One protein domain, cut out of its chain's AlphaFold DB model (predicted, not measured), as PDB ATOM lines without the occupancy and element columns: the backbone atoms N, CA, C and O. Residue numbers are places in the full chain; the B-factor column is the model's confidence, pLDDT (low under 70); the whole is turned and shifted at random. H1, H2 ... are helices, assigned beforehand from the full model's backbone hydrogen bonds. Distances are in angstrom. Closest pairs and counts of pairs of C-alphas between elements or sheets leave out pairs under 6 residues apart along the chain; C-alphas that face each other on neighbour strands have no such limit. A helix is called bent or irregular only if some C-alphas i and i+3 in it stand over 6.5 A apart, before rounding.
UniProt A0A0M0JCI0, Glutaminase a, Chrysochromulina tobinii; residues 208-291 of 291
ATOM      1  N   ASN A 208      29.869  24.441  -1.698       97.88
ATOM      2  CA  ASN A 208      30.246  23.184  -2.334       97.88
ATOM      3  C   ASN A 208      29.046  22.217  -2.345       97.88
ATOM      4  O   ASN A 208      27.970  22.535  -1.835       97.88
ATOM      5  N   GLU A 209      29.245  21.014  -2.891       96.69
ATOM      6  CA  GLU A 209      28.209  19.978  -3.049       96.69
ATOM      7  C   GLU A 209      27.424  19.693  -1.758       96.69
ATOM      8  O   GLU A 209      26.197  19.603  -1.783       96.69
ATOM      9  N   PHE A 210      28.114  19.628  -0.619       97.88
ATOM     10  CA  PHE A 210      27.531  19.259   0.671       97.88
ATOM     11  C   PHE A 210      27.366  20.439   1.645       97.88
ATOM     12  O   PHE A 210      26.963  20.254   2.798       97.88
ATOM     13  N   GLY A 211      27.622  21.672   1.203       97.69
ATOM     14  CA  GLY A 211      27.311  22.886   1.961       97.69
ATOM     15  C   GLY A 211      28.352  23.989   1.819       97.69
ATOM     16  O   GLY A 211      29.286  23.897   1.029       97.69
ATOM     17  N   THR A 212      28.208  25.042   2.621       97.94
ATOM     18  CA  THR A 212      29.152  26.168   2.641       97.94
ATOM     19  C   THR A 212      30.170  25.999   3.771       97.94
ATOM     20  O   THR A 212      29.752  25.739   4.909       97.94
ATOM     21  N   PRO A 213      31.487  26.145   3.511       96.50
ATOM     22  CA  PRO A 213      32.506  26.149   4.558       96.50
ATOM     23  C   PRO A 213      32.246  27.198   5.648       96.50
ATOM     24  O   PRO A 213      31.546  28.185   5.433       96.50
ATOM     25  N   LEU A 214      32.820  27.001   6.837       92.31
ATOM     26  CA  LEU A 214      32.685  27.962   7.941       92.31
ATOM     27  C   LEU A 214      33.328  29.319   7.633       92.31
ATOM     28  O   LEU A 214      32.841  30.356   8.085       92.31
ATOM     29  N   ASP A 215      34.464  29.256   6.948       91.19
ATOM     30  CA  ASP A 215      35.415  30.323   6.671       91.19
ATOM     31  C   ASP A 215      36.459  29.777   5.662       91.19
ATOM     32  O   ASP A 215      36.462  28.571   5.386       91.19
ATOM     33  N   PRO A 216      37.370  30.597   5.104       88.69
ATOM     34  CA  PRO A 216      38.254  30.150   4.025       88.69
ATOM     35  C   PRO A 216      39.410  29.230   4.462       88.69
ATOM     36  O   PRO A 216      40.203  28.813   3.619       88.69
ATOM     37  N   ARG A 217      39.572  28.917   5.757       86.75
ATOM     38  CA  ARG A 217      40.747  28.170   6.252       86.75
ATOM     39  C   ARG A 217      40.656  26.671   5.983       86.75
ATOM     40  O   ARG A 217      41.688  26.012   5.879       86.75
ATOM     41  N   HIS A 218      39.444  26.128   5.909       90.06
ATOM     42  CA  HIS A 218      39.185  24.706   5.695       90.06
ATOM     43  C   HIS A 218      37.895  24.518   4.899       90.06
ATOM     44  O   HIS A 218      37.022  25.376   4.923       90.06
ATOM     45  N   GLN A 219      37.728  23.351   4.278       95.69
ATOM     46  CA  GLN A 219      36.489  22.971   3.585       95.69
ATOM     47  C   GLN A 219      35.452  22.353   4.534       95.69
ATOM     48  O   GLN A 219      34.547  21.647   4.112       95.69
ATOM     49  N   TYR A 220      35.568  22.593   5.839       94.81
ATOM     50  CA  TYR A 220      34.640  22.039   6.820       94.81
ATOM     51  C   TYR A 220      33.457  22.970   7.027       94.81
ATOM     52  O   TYR A 220      33.611  24.191   7.027       94.81
ATOM     53  N   THR A 221      32.292  22.390   7.293       96.31
ATOM     54  CA  THR A 221      31.132  23.117   7.802       96.31
ATOM     55  C   THR A 221      30.610  22.489   9.078       96.31
ATOM     56  O   THR A 221      30.838  21.308   9.349       96.31
ATOM     57  N   LYS A 222      29.879  23.288   9.857       95.50
ATOM     58  CA  LYS A 222      29.074  22.802  10.969       95.50
ATOM     59  C   LYS A 222      27.607  22.811  10.579       95.50
ATOM     60  O   LYS A 222      27.054  23.879  10.329       95.50
ATOM     61  N   ALA A 223      26.979  21.634  10.580       95.19
ATOM     62  CA  ALA A 223      25.582  21.465  10.171       95.19
ATOM     63  C   ALA A 223      24.633  22.384  10.959       95.19
ATOM     64  O   ALA A 223      23.715  22.981  10.400       95.19
ATOM     65  N   ASP A 224      24.884  22.534  12.263       94.50
ATOM     66  CA  ASP A 224      24.116  23.407  13.144       94.50
ATOM     67  C   ASP A 224      24.230  24.886  12.749       94.50
ATOM     68  O   ASP A 224      23.218  25.579  12.638       94.50
ATOM     69  N   TRP A 225      25.440  25.364  12.459       95.62
ATOM     70  CA  TRP A 225      25.672  26.764  12.094       95.62
ATOM     71  C   TRP A 225      25.165  27.081  10.691       95.62
ATOM     72  O   TRP A 225      24.518  28.110  10.496       95.62
ATOM     73  N   LEU A 226      25.403  26.187   9.728       97.19
ATOM     74  CA  LEU A 226      24.904  26.344   8.365       97.19
ATOM     75  C   LEU A 226      23.371  26.340   8.335       97.19
ATOM     76  O   LEU A 226      22.774  27.126   7.608       97.19
ATOM     77  N   SER A 227      22.717  25.537   9.181       97.38
ATOM     78  CA  SER A 227      21.260  25.580   9.317       97.38
ATOM     79  C   SER A 227      20.751  26.932   9.824       97.38
ATOM     80  O   SER A 227      19.751  27.438   9.304       97.38
ATOM     81  N   TRP A 228      21.426  27.543  10.801       97.19
ATOM     82  CA  TRP A 228      21.055  28.874  11.288       97.19
ATOM     83  C   TRP A 228      21.257  29.945  10.223       97.19
ATOM     84  O   TRP A 228      20.369  30.770  10.014       97.19
ATOM     85  N   VAL A 229      22.378  29.888   9.505       97.31
ATOM     86  CA  VAL A 229      22.647  30.754   8.352       97.31
ATOM     87  C   VAL A 229      21.574  30.601   7.284       97.31
ATOM     88  O   VAL A 229      21.020  31.598   6.827       97.31
ATOM     89  N   ALA A 230      21.219  29.368   6.921       97.94
ATOM     90  CA  ALA A 230      20.161  29.127   5.958       97.94
ATOM     91  C   ALA A 230      18.853  29.767   6.437       97.94
ATOM     92  O   ALA A 230      18.205  30.467   5.660       97.94
ATOM     93  N   ALA A 231      18.494  29.612   7.719       98.00
ATOM     94  CA  ALA A 231      17.279  30.186   8.299       98.00
ATOM     95  C   ALA A 231      17.200  31.722   8.205       98.00
ATOM     96  O   ALA A 231      16.089  32.250   8.132       98.00
ATOM     97  N   MET A 232      18.347  32.410   8.138       96.88
ATOM     98  CA  MET A 232      18.438  33.860   7.927       96.88
ATOM     99  C   MET A 232      18.083  34.297   6.495       96.88
ATOM    100  O   MET A 232      17.890  35.487   6.262       96.88
ATOM    101  N   SER A 233      18.005  33.371   5.533       97.12
ATOM    102  CA  SER A 233      17.743  33.691   4.124       97.12
ATOM    103  C   SER A 233      16.439  34.482   3.937       97.12
ATOM    104  O   SER A 233      15.423  34.122   4.543       97.12
ATOM    105  N   PRO A 234      16.433  35.512   3.066       95.31
ATOM    106  CA  PRO A 234      15.277  36.386   2.864       95.31
ATOM    107  C   PRO A 234      14.136  35.709   2.092       95.31
ATOM    108  O   PRO A 234      13.001  36.178   2.136       95.31
ATOM    109  N   ASP A 235      14.422  34.613   1.393       96.19
ATOM    110  CA  ASP A 235      13.469  33.877   0.575       96.19
ATOM    111  C   ASP A 235      13.686  32.359   0.671       96.19
ATOM    112  O   ASP A 235      14.721  31.869   1.135       96.19
ATOM    113  N   GLU A 236      12.667  31.609   0.253       96.75
ATOM    114  CA  GLU A 236      12.652  30.150   0.334       96.75
ATOM    115  C   GLU A 236      13.680  29.497  -0.603       96.75
ATOM    116  O   GLU A 236      14.291  28.498  -0.234       96.75
ATOM    117  N   ALA A 237      13.924  30.069  -1.786       97.88
ATOM    118  CA  ALA A 237      14.870  29.501  -2.743       97.88
ATOM    119  C   ALA A 237      16.300  29.537  -2.188       97.88
ATOM    120  O   ALA A 237      17.013  28.534  -2.237       97.88
ATOM    121  N   ARG A 238      16.697  30.663  -1.586       97.31
ATOM    122  CA  ARG A 238      17.992  30.799  -0.914       97.31
ATOM    123  C   ARG A 238      18.093  29.924   0.330       97.31
ATOM    124  O   ARG A 238      19.139  29.317   0.556       97.31
ATOM    125  N   TRP A 239      17.004  29.805   1.093       98.00
ATOM    126  CA  TRP A 239      16.947  28.876   2.220       98.00
ATOM    127  C   TRP A 239      17.223  27.435   1.767       98.00
ATOM    128  O   TRP A 239      18.114  26.794   2.323       98.00
ATOM    129  N   HIS A 240      16.529  26.943   0.732       98.12
ATOM    130  CA  HIS A 240      16.754  25.598   0.189       98.12
ATOM    131  C   HIS A 240      18.173  25.428  -0.344       98.12
ATOM    132  O   HIS A 240      18.775  24.389  -0.089       98.12
ATOM    133  N   ALA A 241      18.720  26.422  -1.043       98.12
ATOM    134  CA  ALA A 241      20.067  26.343  -1.598       98.12
ATOM    135  C   ALA A 241      21.158  26.211  -0.513       98.12
ATOM    136  O   ALA A 241      22.121  25.480  -0.715       98.12
ATOM    137  N   LEU A 242      20.989  26.850   0.652       98.12
ATOM    138  CA  LEU A 242      21.927  26.728   1.779       98.12
ATOM    139  C   LEU A 242      21.641  25.520   2.689       98.12
ATOM    140  O   LEU A 242      22.567  24.965   3.278       98.12
ATOM    141  N   PHE A 243      20.375  25.113   2.838       98.12
ATOM    142  CA  PHE A 243      19.973  24.056   3.776       98.12
ATOM    143  C   PHE A 243      19.984  22.651   3.163       98.12
ATOM    144  O   PHE A 243      20.413  21.701   3.816       98.12
ATOM    145  N   SER A 244      19.524  22.494   1.917       97.62
ATOM    146  CA  SER A 244      19.406  21.182   1.260       97.62
ATOM    147  C   SER A 244      20.720  20.396   1.182       97.62
ATOM    148  O   SER A 244      20.657  19.179   1.341       97.62
ATOM    149  N   PRO A 245      21.909  21.018   1.036       97.94
ATOM    150  CA  PRO A 245      23.169  20.277   1.091       97.94
ATOM    151  C   PRO A 245      23.383  19.504   2.407       97.94
ATOM    152  O   PRO A 245      23.957  18.419   2.397       97.94
ATOM    153  N   ILE A 246      22.847  19.991   3.536       97.12
ATOM    154  CA  ILE A 246      22.874  19.263   4.820       97.12
ATOM    155  C   ILE A 246      22.054  17.968   4.718       97.12
ATOM    156  O   ILE A 246      22.466  16.916   5.214       97.12
ATOM    157  N   PHE A 247      20.887  18.035   4.069       95.12
ATOM    158  CA  PHE A 247      20.060  16.859   3.804       95.12
ATOM    159  C   PHE A 247      20.758  15.886   2.848       95.12
ATOM    160  O   PHE A 247      20.687  14.677   3.064       95.12
ATOM    161  N   GLU A 248      21.474  16.389   1.844       95.69
ATOM    162  CA  GLU A 248      22.204  15.544   0.898       95.69
ATOM    163  C   GLU A 248      23.284  14.708   1.599       95.69
ATOM    164  O   GLU A 248      23.372  13.500   1.363       95.69
ATOM    165  N   VAL A 249      24.022  15.287   2.556       95.00
ATOM    166  CA  VAL A 249      24.960  14.522   3.403       95.00
ATOM    167  C   VAL A 249      24.233  13.432   4.181       95.00
ATOM    168  O   VAL A 249      24.665  12.282   4.191       95.00
ATOM    169  N   LEU A 250      23.120  13.774   4.837       92.81
ATOM    170  CA  LEU A 250      22.319  12.814   5.601       92.81
ATOM    171  C   LEU A 250      21.830  11.644   4.739       92.81
ATOM    172  O   LEU A 250      21.762  10.515   5.223       92.81
ATOM    173  N   ASN A 251      21.481  11.918   3.483       94.31
ATOM    174  CA  ASN A 251      20.905  10.948   2.562       94.31
ATOM    175  C   ASN A 251      21.961  10.046   1.897       94.31
ATOM    176  O   ASN A 251      21.688   8.878   1.624       94.31
ATOM    177  N   THR A 252      23.163  10.568   1.648       94.12
ATOM    178  CA  THR A 252      24.212   9.869   0.882       94.12
ATOM    179  C   THR A 252      25.335   9.293   1.737       94.12
ATOM    180  O   THR A 252      26.088   8.438   1.261       94.12
ATOM    181  N   THR A 253      25.462   9.716   2.999       91.50
ATOM    182  CA  THR A 253      26.588   9.313   3.844       91.50
ATOM    183  C   THR A 253      26.689   7.793   4.010       91.50
ATOM    184  O   THR A 253      25.732   7.083   4.329       91.50
ATOM    185  N   SER A 254      27.904   7.270   3.837       90.81
ATOM    186  CA  SER A 254      28.225   5.870   4.132       90.81
ATOM    187  C   SER A 254      28.460   5.626   5.628       90.81
ATOM    188  O   SER A 254      28.489   4.471   6.070       90.81
ATOM    189  N   SER A 255      28.589   6.697   6.422       89.75
ATOM    190  CA  SER A 255      28.809   6.619   7.862       89.75
ATOM    191  C   SER A 255      27.682   5.850   8.552       89.75
ATOM    192  O   SER A 255      26.506   5.947   8.207       89.75
ATOM    193  N   ARG A 256      28.053   5.051   9.552       90.31
ATOM    194  CA  ARG A 256      27.114   4.351  10.443       90.31
ATOM    195  C   ARG A 256      27.092   4.955  11.850       90.31
ATOM    196  O   ARG A 256      26.466   4.394  12.745       90.31
ATOM    197  N   ALA A 257      27.792   6.071  12.051       90.75
ATOM    198  CA  ALA A 257      27.707   6.857  13.273       90.75
ATOM    199  C   ALA A 257      26.444   7.743  13.255       90.75
ATOM    200  O   ALA A 257      25.900   8.008  12.182       90.75
ATOM    201  N   PRO A 258      25.982   8.239  14.420       92.00
ATOM    202  CA  PRO A 258      25.000   9.320  14.464       92.00
ATOM    203  C   PRO A 258      25.454  10.508  13.609       92.00
ATOM    204  O   PRO A 258      26.658  10.752  13.505       92.00
ATOM    205  N   PHE A 259      24.500  11.247  13.031       91.94
ATOM    206  CA  PHE A 259      24.808  12.369  12.142       91.94
ATOM    207  C   PHE A 259      25.803  13.336  12.792       91.94
ATOM    208  O   PHE A 259      25.622  13.756  13.940       91.94
ATOM    209  N   THR A 260      26.877  13.628  12.059       92.75
ATOM    210  CA  THR A 260      27.929  14.535  12.508       92.75
ATOM    211  C   THR A 260      27.478  15.976  12.333       92.75
ATOM    212  O   THR A 260      26.810  16.327  11.366       92.75
ATOM    213  N   ASP A 261      27.883  16.828  13.260       92.94
ATOM    214  CA  ASP A 261      27.681  18.268  13.155       92.94
ATOM    215  C   ASP A 261      28.942  19.009  12.679       92.94
ATOM    216  O   ASP A 261      29.005  20.234  12.781       92.94
ATOM    217  N   LEU A 262      29.947  18.271  12.194       94.75
ATOM    218  CA  LEU A 262      31.132  18.780  11.506       94.75
ATOM    219  C   LEU A 262      31.551  17.804  10.396       94.75
ATOM    220  O   LEU A 262      31.905  16.651  10.671       94.75
ATOM    221  N   TYR A 263      31.527  18.265   9.151       95.12
ATOM    222  CA  TYR A 263      31.846  17.452   7.977       95.12
ATOM    223  C   TYR A 263      32.506  18.292   6.876       95.12
ATOM    224  O   TYR A 263      32.455  19.523   6.914       95.12
ATOM    225  N   ASP A 264      33.158  17.621   5.932       96.56
ATOM    226  CA  ASP A 264      33.764  18.239   4.752       96.56
ATOM    227  C   ASP A 264      32.702  18.549   3.690       96.56
ATOM    228  O   ASP A 264      31.901  17.690   3.327       96.56
ATOM    229  N   THR A 265      32.663  19.782   3.196       97.75
ATOM    230  CA  THR A 265      31.619  20.252   2.277       97.75
ATOM    231  C   THR A 265      31.806  19.786   0.837       97.75
ATOM    232  O   THR A 265      30.885  19.941   0.038       97.75
ATOM    233  N   ILE A 266      32.960  19.211   0.491       97.38
ATOM    234  CA  ILE A 266      33.223  18.646  -0.836       97.38
ATOM    235  C   ILE A 266      32.877  17.157  -0.853       97.38
ATOM    236  O   ILE A 266      32.276  16.699  -1.815       97.38
ATOM    237  N   SER A 267      33.232  16.397   0.191       95.69
ATOM    238  CA  SER A 267      33.015  14.938   0.217       95.69
ATOM    239  C   SER A 267      31.826  14.461   1.058       95.69
ATOM    240  O   SER A 267      31.405  13.314   0.915       95.69
ATOM    241  N   GLY A 268      31.316  15.285   1.977       94.81
ATOM    242  CA  GLY A 268      30.292  14.892   2.953       94.81
ATOM    243  C   GLY A 268      30.811  13.968   4.067       94.81
ATOM    244  O   GLY A 268      30.035  13.500   4.906       94.81
ATOM    245  N   GLU A 269      32.116  13.680   4.104       93.81
ATOM    246  CA  GLU A 269      32.729  12.819   5.118       93.81
ATOM    247  C   GLU A 269      32.957  13.558   6.444       93.81
ATOM    248  O   GLU A 269      33.013  14.788   6.511       93.81
ATOM    249  N   LEU A 270      33.119  12.803   7.539       91.75
ATOM    250  CA  LEU A 270      33.464  13.386   8.835       91.75
ATOM    251  C   LEU A 270      34.793  14.141   8.722       91.75
ATOM    252  O   LEU A 270      35.825  13.546   8.421       91.75
ATOM    253  N   ALA A 271      34.788  15.425   9.079       90.50
ATOM    254  CA  ALA A 271      36.004  16.238   9.080       90.50
ATOM    255  C   ALA A 271      37.034  15.736  10.111       90.50
ATOM    256  O   ALA A 271      38.242  15.881   9.939       90.50
ATOM    257  N   ILE A 272      36.550  15.159  11.218       88.38
ATOM    258  CA  ILE A 272      37.379  14.577  12.276       88.38
ATOM    259  C   ILE A 272      36.799  13.220  12.669       88.38
ATOM    260  O   ILE A 272      35.733  13.133  13.282       88.38
ATOM    261  N   ASN A 273      37.539  12.154  12.369       84.12
ATOM    262  CA  ASN A 273      37.141  10.789  12.697       84.12
ATOM    263  C   ASN A 273      36.916  10.598  14.205       84.12
ATOM    264  O   ASN A 273      37.801  10.860  15.020       84.12
ATOM    265  N   GLY A 274      35.730  10.101  14.568       83.00
ATOM    266  CA  GLY A 274      35.368   9.767  15.949       83.00
ATOM    267  C   GLY A 274      35.020  10.958  16.852       83.00
ATOM    268  O   GLY A 274      34.848  10.764  18.053       83.00
ATOM    269  N   ALA A 275      34.900  12.171  16.311       86.56
ATOM    270  CA  ALA A 275      34.493  13.367  17.050       86.56
ATOM    271  C   ALA A 275      33.251  14.011  16.408       86.56
ATOM    272  O   ALA A 275      32.836  13.605  15.330       86.56
ATOM    273  N   PHE A 276      32.656  15.013  17.071       89.06
ATOM    274  CA  PHE A 276      31.543  15.806  16.511       89.06
ATOM    275  C   PHE A 276      30.274  14.986  16.175       89.06
ATOM    276  O   PHE A 276      29.427  15.396  15.390       89.06
ATOM    277  N   ILE A 277      30.102  13.844  16.846       91.25
ATOM    278  CA  ILE A 277      28.954  12.942  16.703       91.25
ATOM    279  C   ILE A 277      28.088  12.935  17.964       91.25
ATOM    280  O   ILE A 277      28.586  13.150  19.069       91.25
ATOM    281  N   ALA A 278      26.792  12.651  17.795       90.06
ATOM    282  CA  ALA A 278      25.824  12.481  18.888       90.06
ATOM    283  C   ALA A 278      25.726  13.678  19.859       90.06
ATOM    284  O   ALA A 278      25.429  13.506  21.042       90.06
ATOM    285  N   ARG A 279      25.974  14.900  19.372       89.19
ATOM    286  CA  ARG A 279      25.889  16.122  20.180       89.19
ATOM    287  C   ARG A 279      24.494  16.750  20.083       89.19
ATOM    288  O   ARG A 279      23.899  16.752  19.005       89.19
ATOM    289  N   PRO A 280      23.978  17.349  21.171       89.38
ATOM    290  CA  PRO A 280      22.630  17.924  21.191       89.38
ATOM    291  C   PRO A 280      22.466  19.139  20.269       89.38
ATOM    292  O   PRO A 280      21.340  19.512  19.946       89.38
ATOM    293  N   VAL A 281      23.567  19.742  19.807       89.50
ATOM    294  CA  VAL A 281      23.529  20.893  18.892       89.50
ATOM    295  C   VAL A 281      22.869  20.568  17.550       89.50
ATOM    296  O   VAL A 281      22.419  21.485  16.879       89.50
ATOM    297  N   VAL A 282      22.693  19.286  17.195       90.06
ATOM    298  CA  VAL A 282      21.908  18.872  16.018       90.06
ATOM    299  C   VAL A 282      20.457  19.383  16.058       90.06
ATOM    300  O   VAL A 282      19.820  19.525  15.018       90.06
ATOM    301  N   GLY A 283      19.932  19.743  17.237       91.50
ATOM    302  CA  GLY A 283      18.638  20.421  17.362       91.50
ATOM    303  C   GLY A 283      18.567  21.770  16.628       91.50
ATOM    304  O   GLY A 283      17.476  22.232  16.302       91.50
ATOM    305  N   ALA A 284      19.711  22.380  16.304       91.62
ATOM    306  CA  ALA A 284      19.799  23.587  15.487       91.62
ATOM    307  C   ALA A 284      19.163  23.437  14.096       91.62
ATOM    308  O   ALA A 284      18.701  24.439  13.557       91.62
ATOM    309  N   LEU A 285      19.053  22.212  13.561       94.25
ATOM    310  CA  LEU A 285      18.407  21.940  12.269       94.25
ATOM    311  C   LEU A 285      16.937  22.396  12.214       94.25
ATOM    312  O   LEU A 285      16.395  22.628  11.136       94.25
ATOM    313  N   PHE A 286      16.294  22.566  13.371       94.12
ATOM    314  CA  PHE A 286      14.914  23.039  13.483       94.12
ATOM    315  C   PHE A 286      14.790  24.568  13.558       94.12
ATOM    316  O   PHE A 286      13.684  25.076  13.736       94.12
ATOM    317  N   ALA A 287      15.886  25.322  13.413       92.31
ATOM    318  CA  ALA A 287      15.895  26.774  13.583       92.31
ATOM    319  C   ALA A 287      14.868  27.509  12.710       92.31
ATOM    320  O   ALA A 287      14.218  28.433  13.193       92.31
ATOM    321  N   LYS A 288      14.664  27.074  11.458       94.62
ATOM    322  CA  LYS A 288      13.677  27.697  10.562       94.62
ATOM    323  C   LYS A 288      12.242  27.584  11.085       94.62
ATOM    324  O   LYS A 288      11.468  28.498  10.859       94.62
ATOM    325  N   LEU A 289      11.901  26.514  11.811       94.50
ATOM    326  CA  LEU A 289      10.558  26.320  12.380       94.50
ATOM    327  C   LEU A 289      10.257  27.264  13.554       94.50
ATOM    328  O   LEU A 289       9.116  27.335  14.003       94.50
ATOM    329  N   LEU A 290      11.279  27.931  14.097       90.12
ATOM    330  CA  LEU A 290      11.137  28.887  15.193       90.12
ATOM    331  C   LEU A 290      10.895  30.326  14.706       90.12
ATOM    332  O   LEU A 290      10.627  31.189  15.546       90.12
ATOM    333  N   LEU A 291      11.026  30.577  13.397       89.50
ATOM    334  CA  LEU A 291      10.804  31.866  12.735       89.50
ATOM    335  C   LEU A 291       9.394  31.943  12.147       89.50
ATOM    336  O   LEU A 291       8.757  33.001  12.343       89.50
TER     337      LEU A 291
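Overview. This is residues 208 to 291 of the 291 residues of the protein "Glutaminase a" of Chrysochromulina tobinii (UniProt A0A0M0JCI0). The longest helix, H2, folds back on H1 as a helical hairpin, and H3 packs on H1 as well, with H1 in the corner between H2 and H3. The three helices lie side by side, H1 between H2 and H3, with H2 running opposite to H1 and H3 the same way as H1, and toward the end where H2 ends and H1 and H3 begin lie two long loop stretches, residues 208 to 222 and 253 to 279, tied together by a short pairing of residues 220 to 221 with residues 263 to 264. The printed part has 84 residues with three named helices, H1, H2 and H3 along the chain, and no named strand. The class is all helix, though only 37 of the 84 residues are in named elements. The whole is compact, with a radius of gyration of the C-alphas of 12.0 A, and rounded, with spans of 35 by 26 by 23 A.

Arrangement. Begin with H2, residues 236 to 252, which has a kink of 39 degrees near residue 243 and is irregular, but only just: C-alphas 242 and 245 are 6.6 A apart. Look next at H1, residues 223 to 231. It touches H2, and the closest C-alphas are those of Ala 230 and Trp 239, 4.9 A apart. The two form a hairpin, at a shallow tilt of 22 degrees, opposite ways. H3, residues 280 to 290, touches H1, and here the closest C-alphas are those of Asp 224 and Ala 284, also 4.9 A apart. H3 and H1 run the same way at a shallow tilt of 10 degrees. H2 and H3 are apart. H3 is irregular, with C-alphas 285 and 288 7.6 A apart. In H1 every O i to N i+4 pair is within hydrogen-bond range, in H2 10 of 13, and in H3 0 of 7, where 7 of 8 O i to N i+3 pairs are within range. Residues 220 to 221 pair antiparallel with residues 263 to 264.

Along the chain. Find C-alpha 236 at (12.652, 30.150, 0.334); from there H2 runs 23.4 A to C-alpha 252 at (24.212, 9.869, 0.882). H1 begins at C-alpha 223, at (25.582, 21.465, 10.171), and is 12.2 A long. H3 is 17.0 A long and ends at C-alpha 290, at (11.137, 28.887, 15.193).

Size, cuts and confidence. The two C-alphas farthest apart are those of Asp 235 and Gly 274, at 36.0 A. The printed part has no cut and ends at residue 291, the chain's last residue. The link from H1 to H2 is tight, with 4 residues, and the link from H2 to H3 is long, with 27. The mean pLDDT of the printed part is 93.9, and no printed residue is under 70.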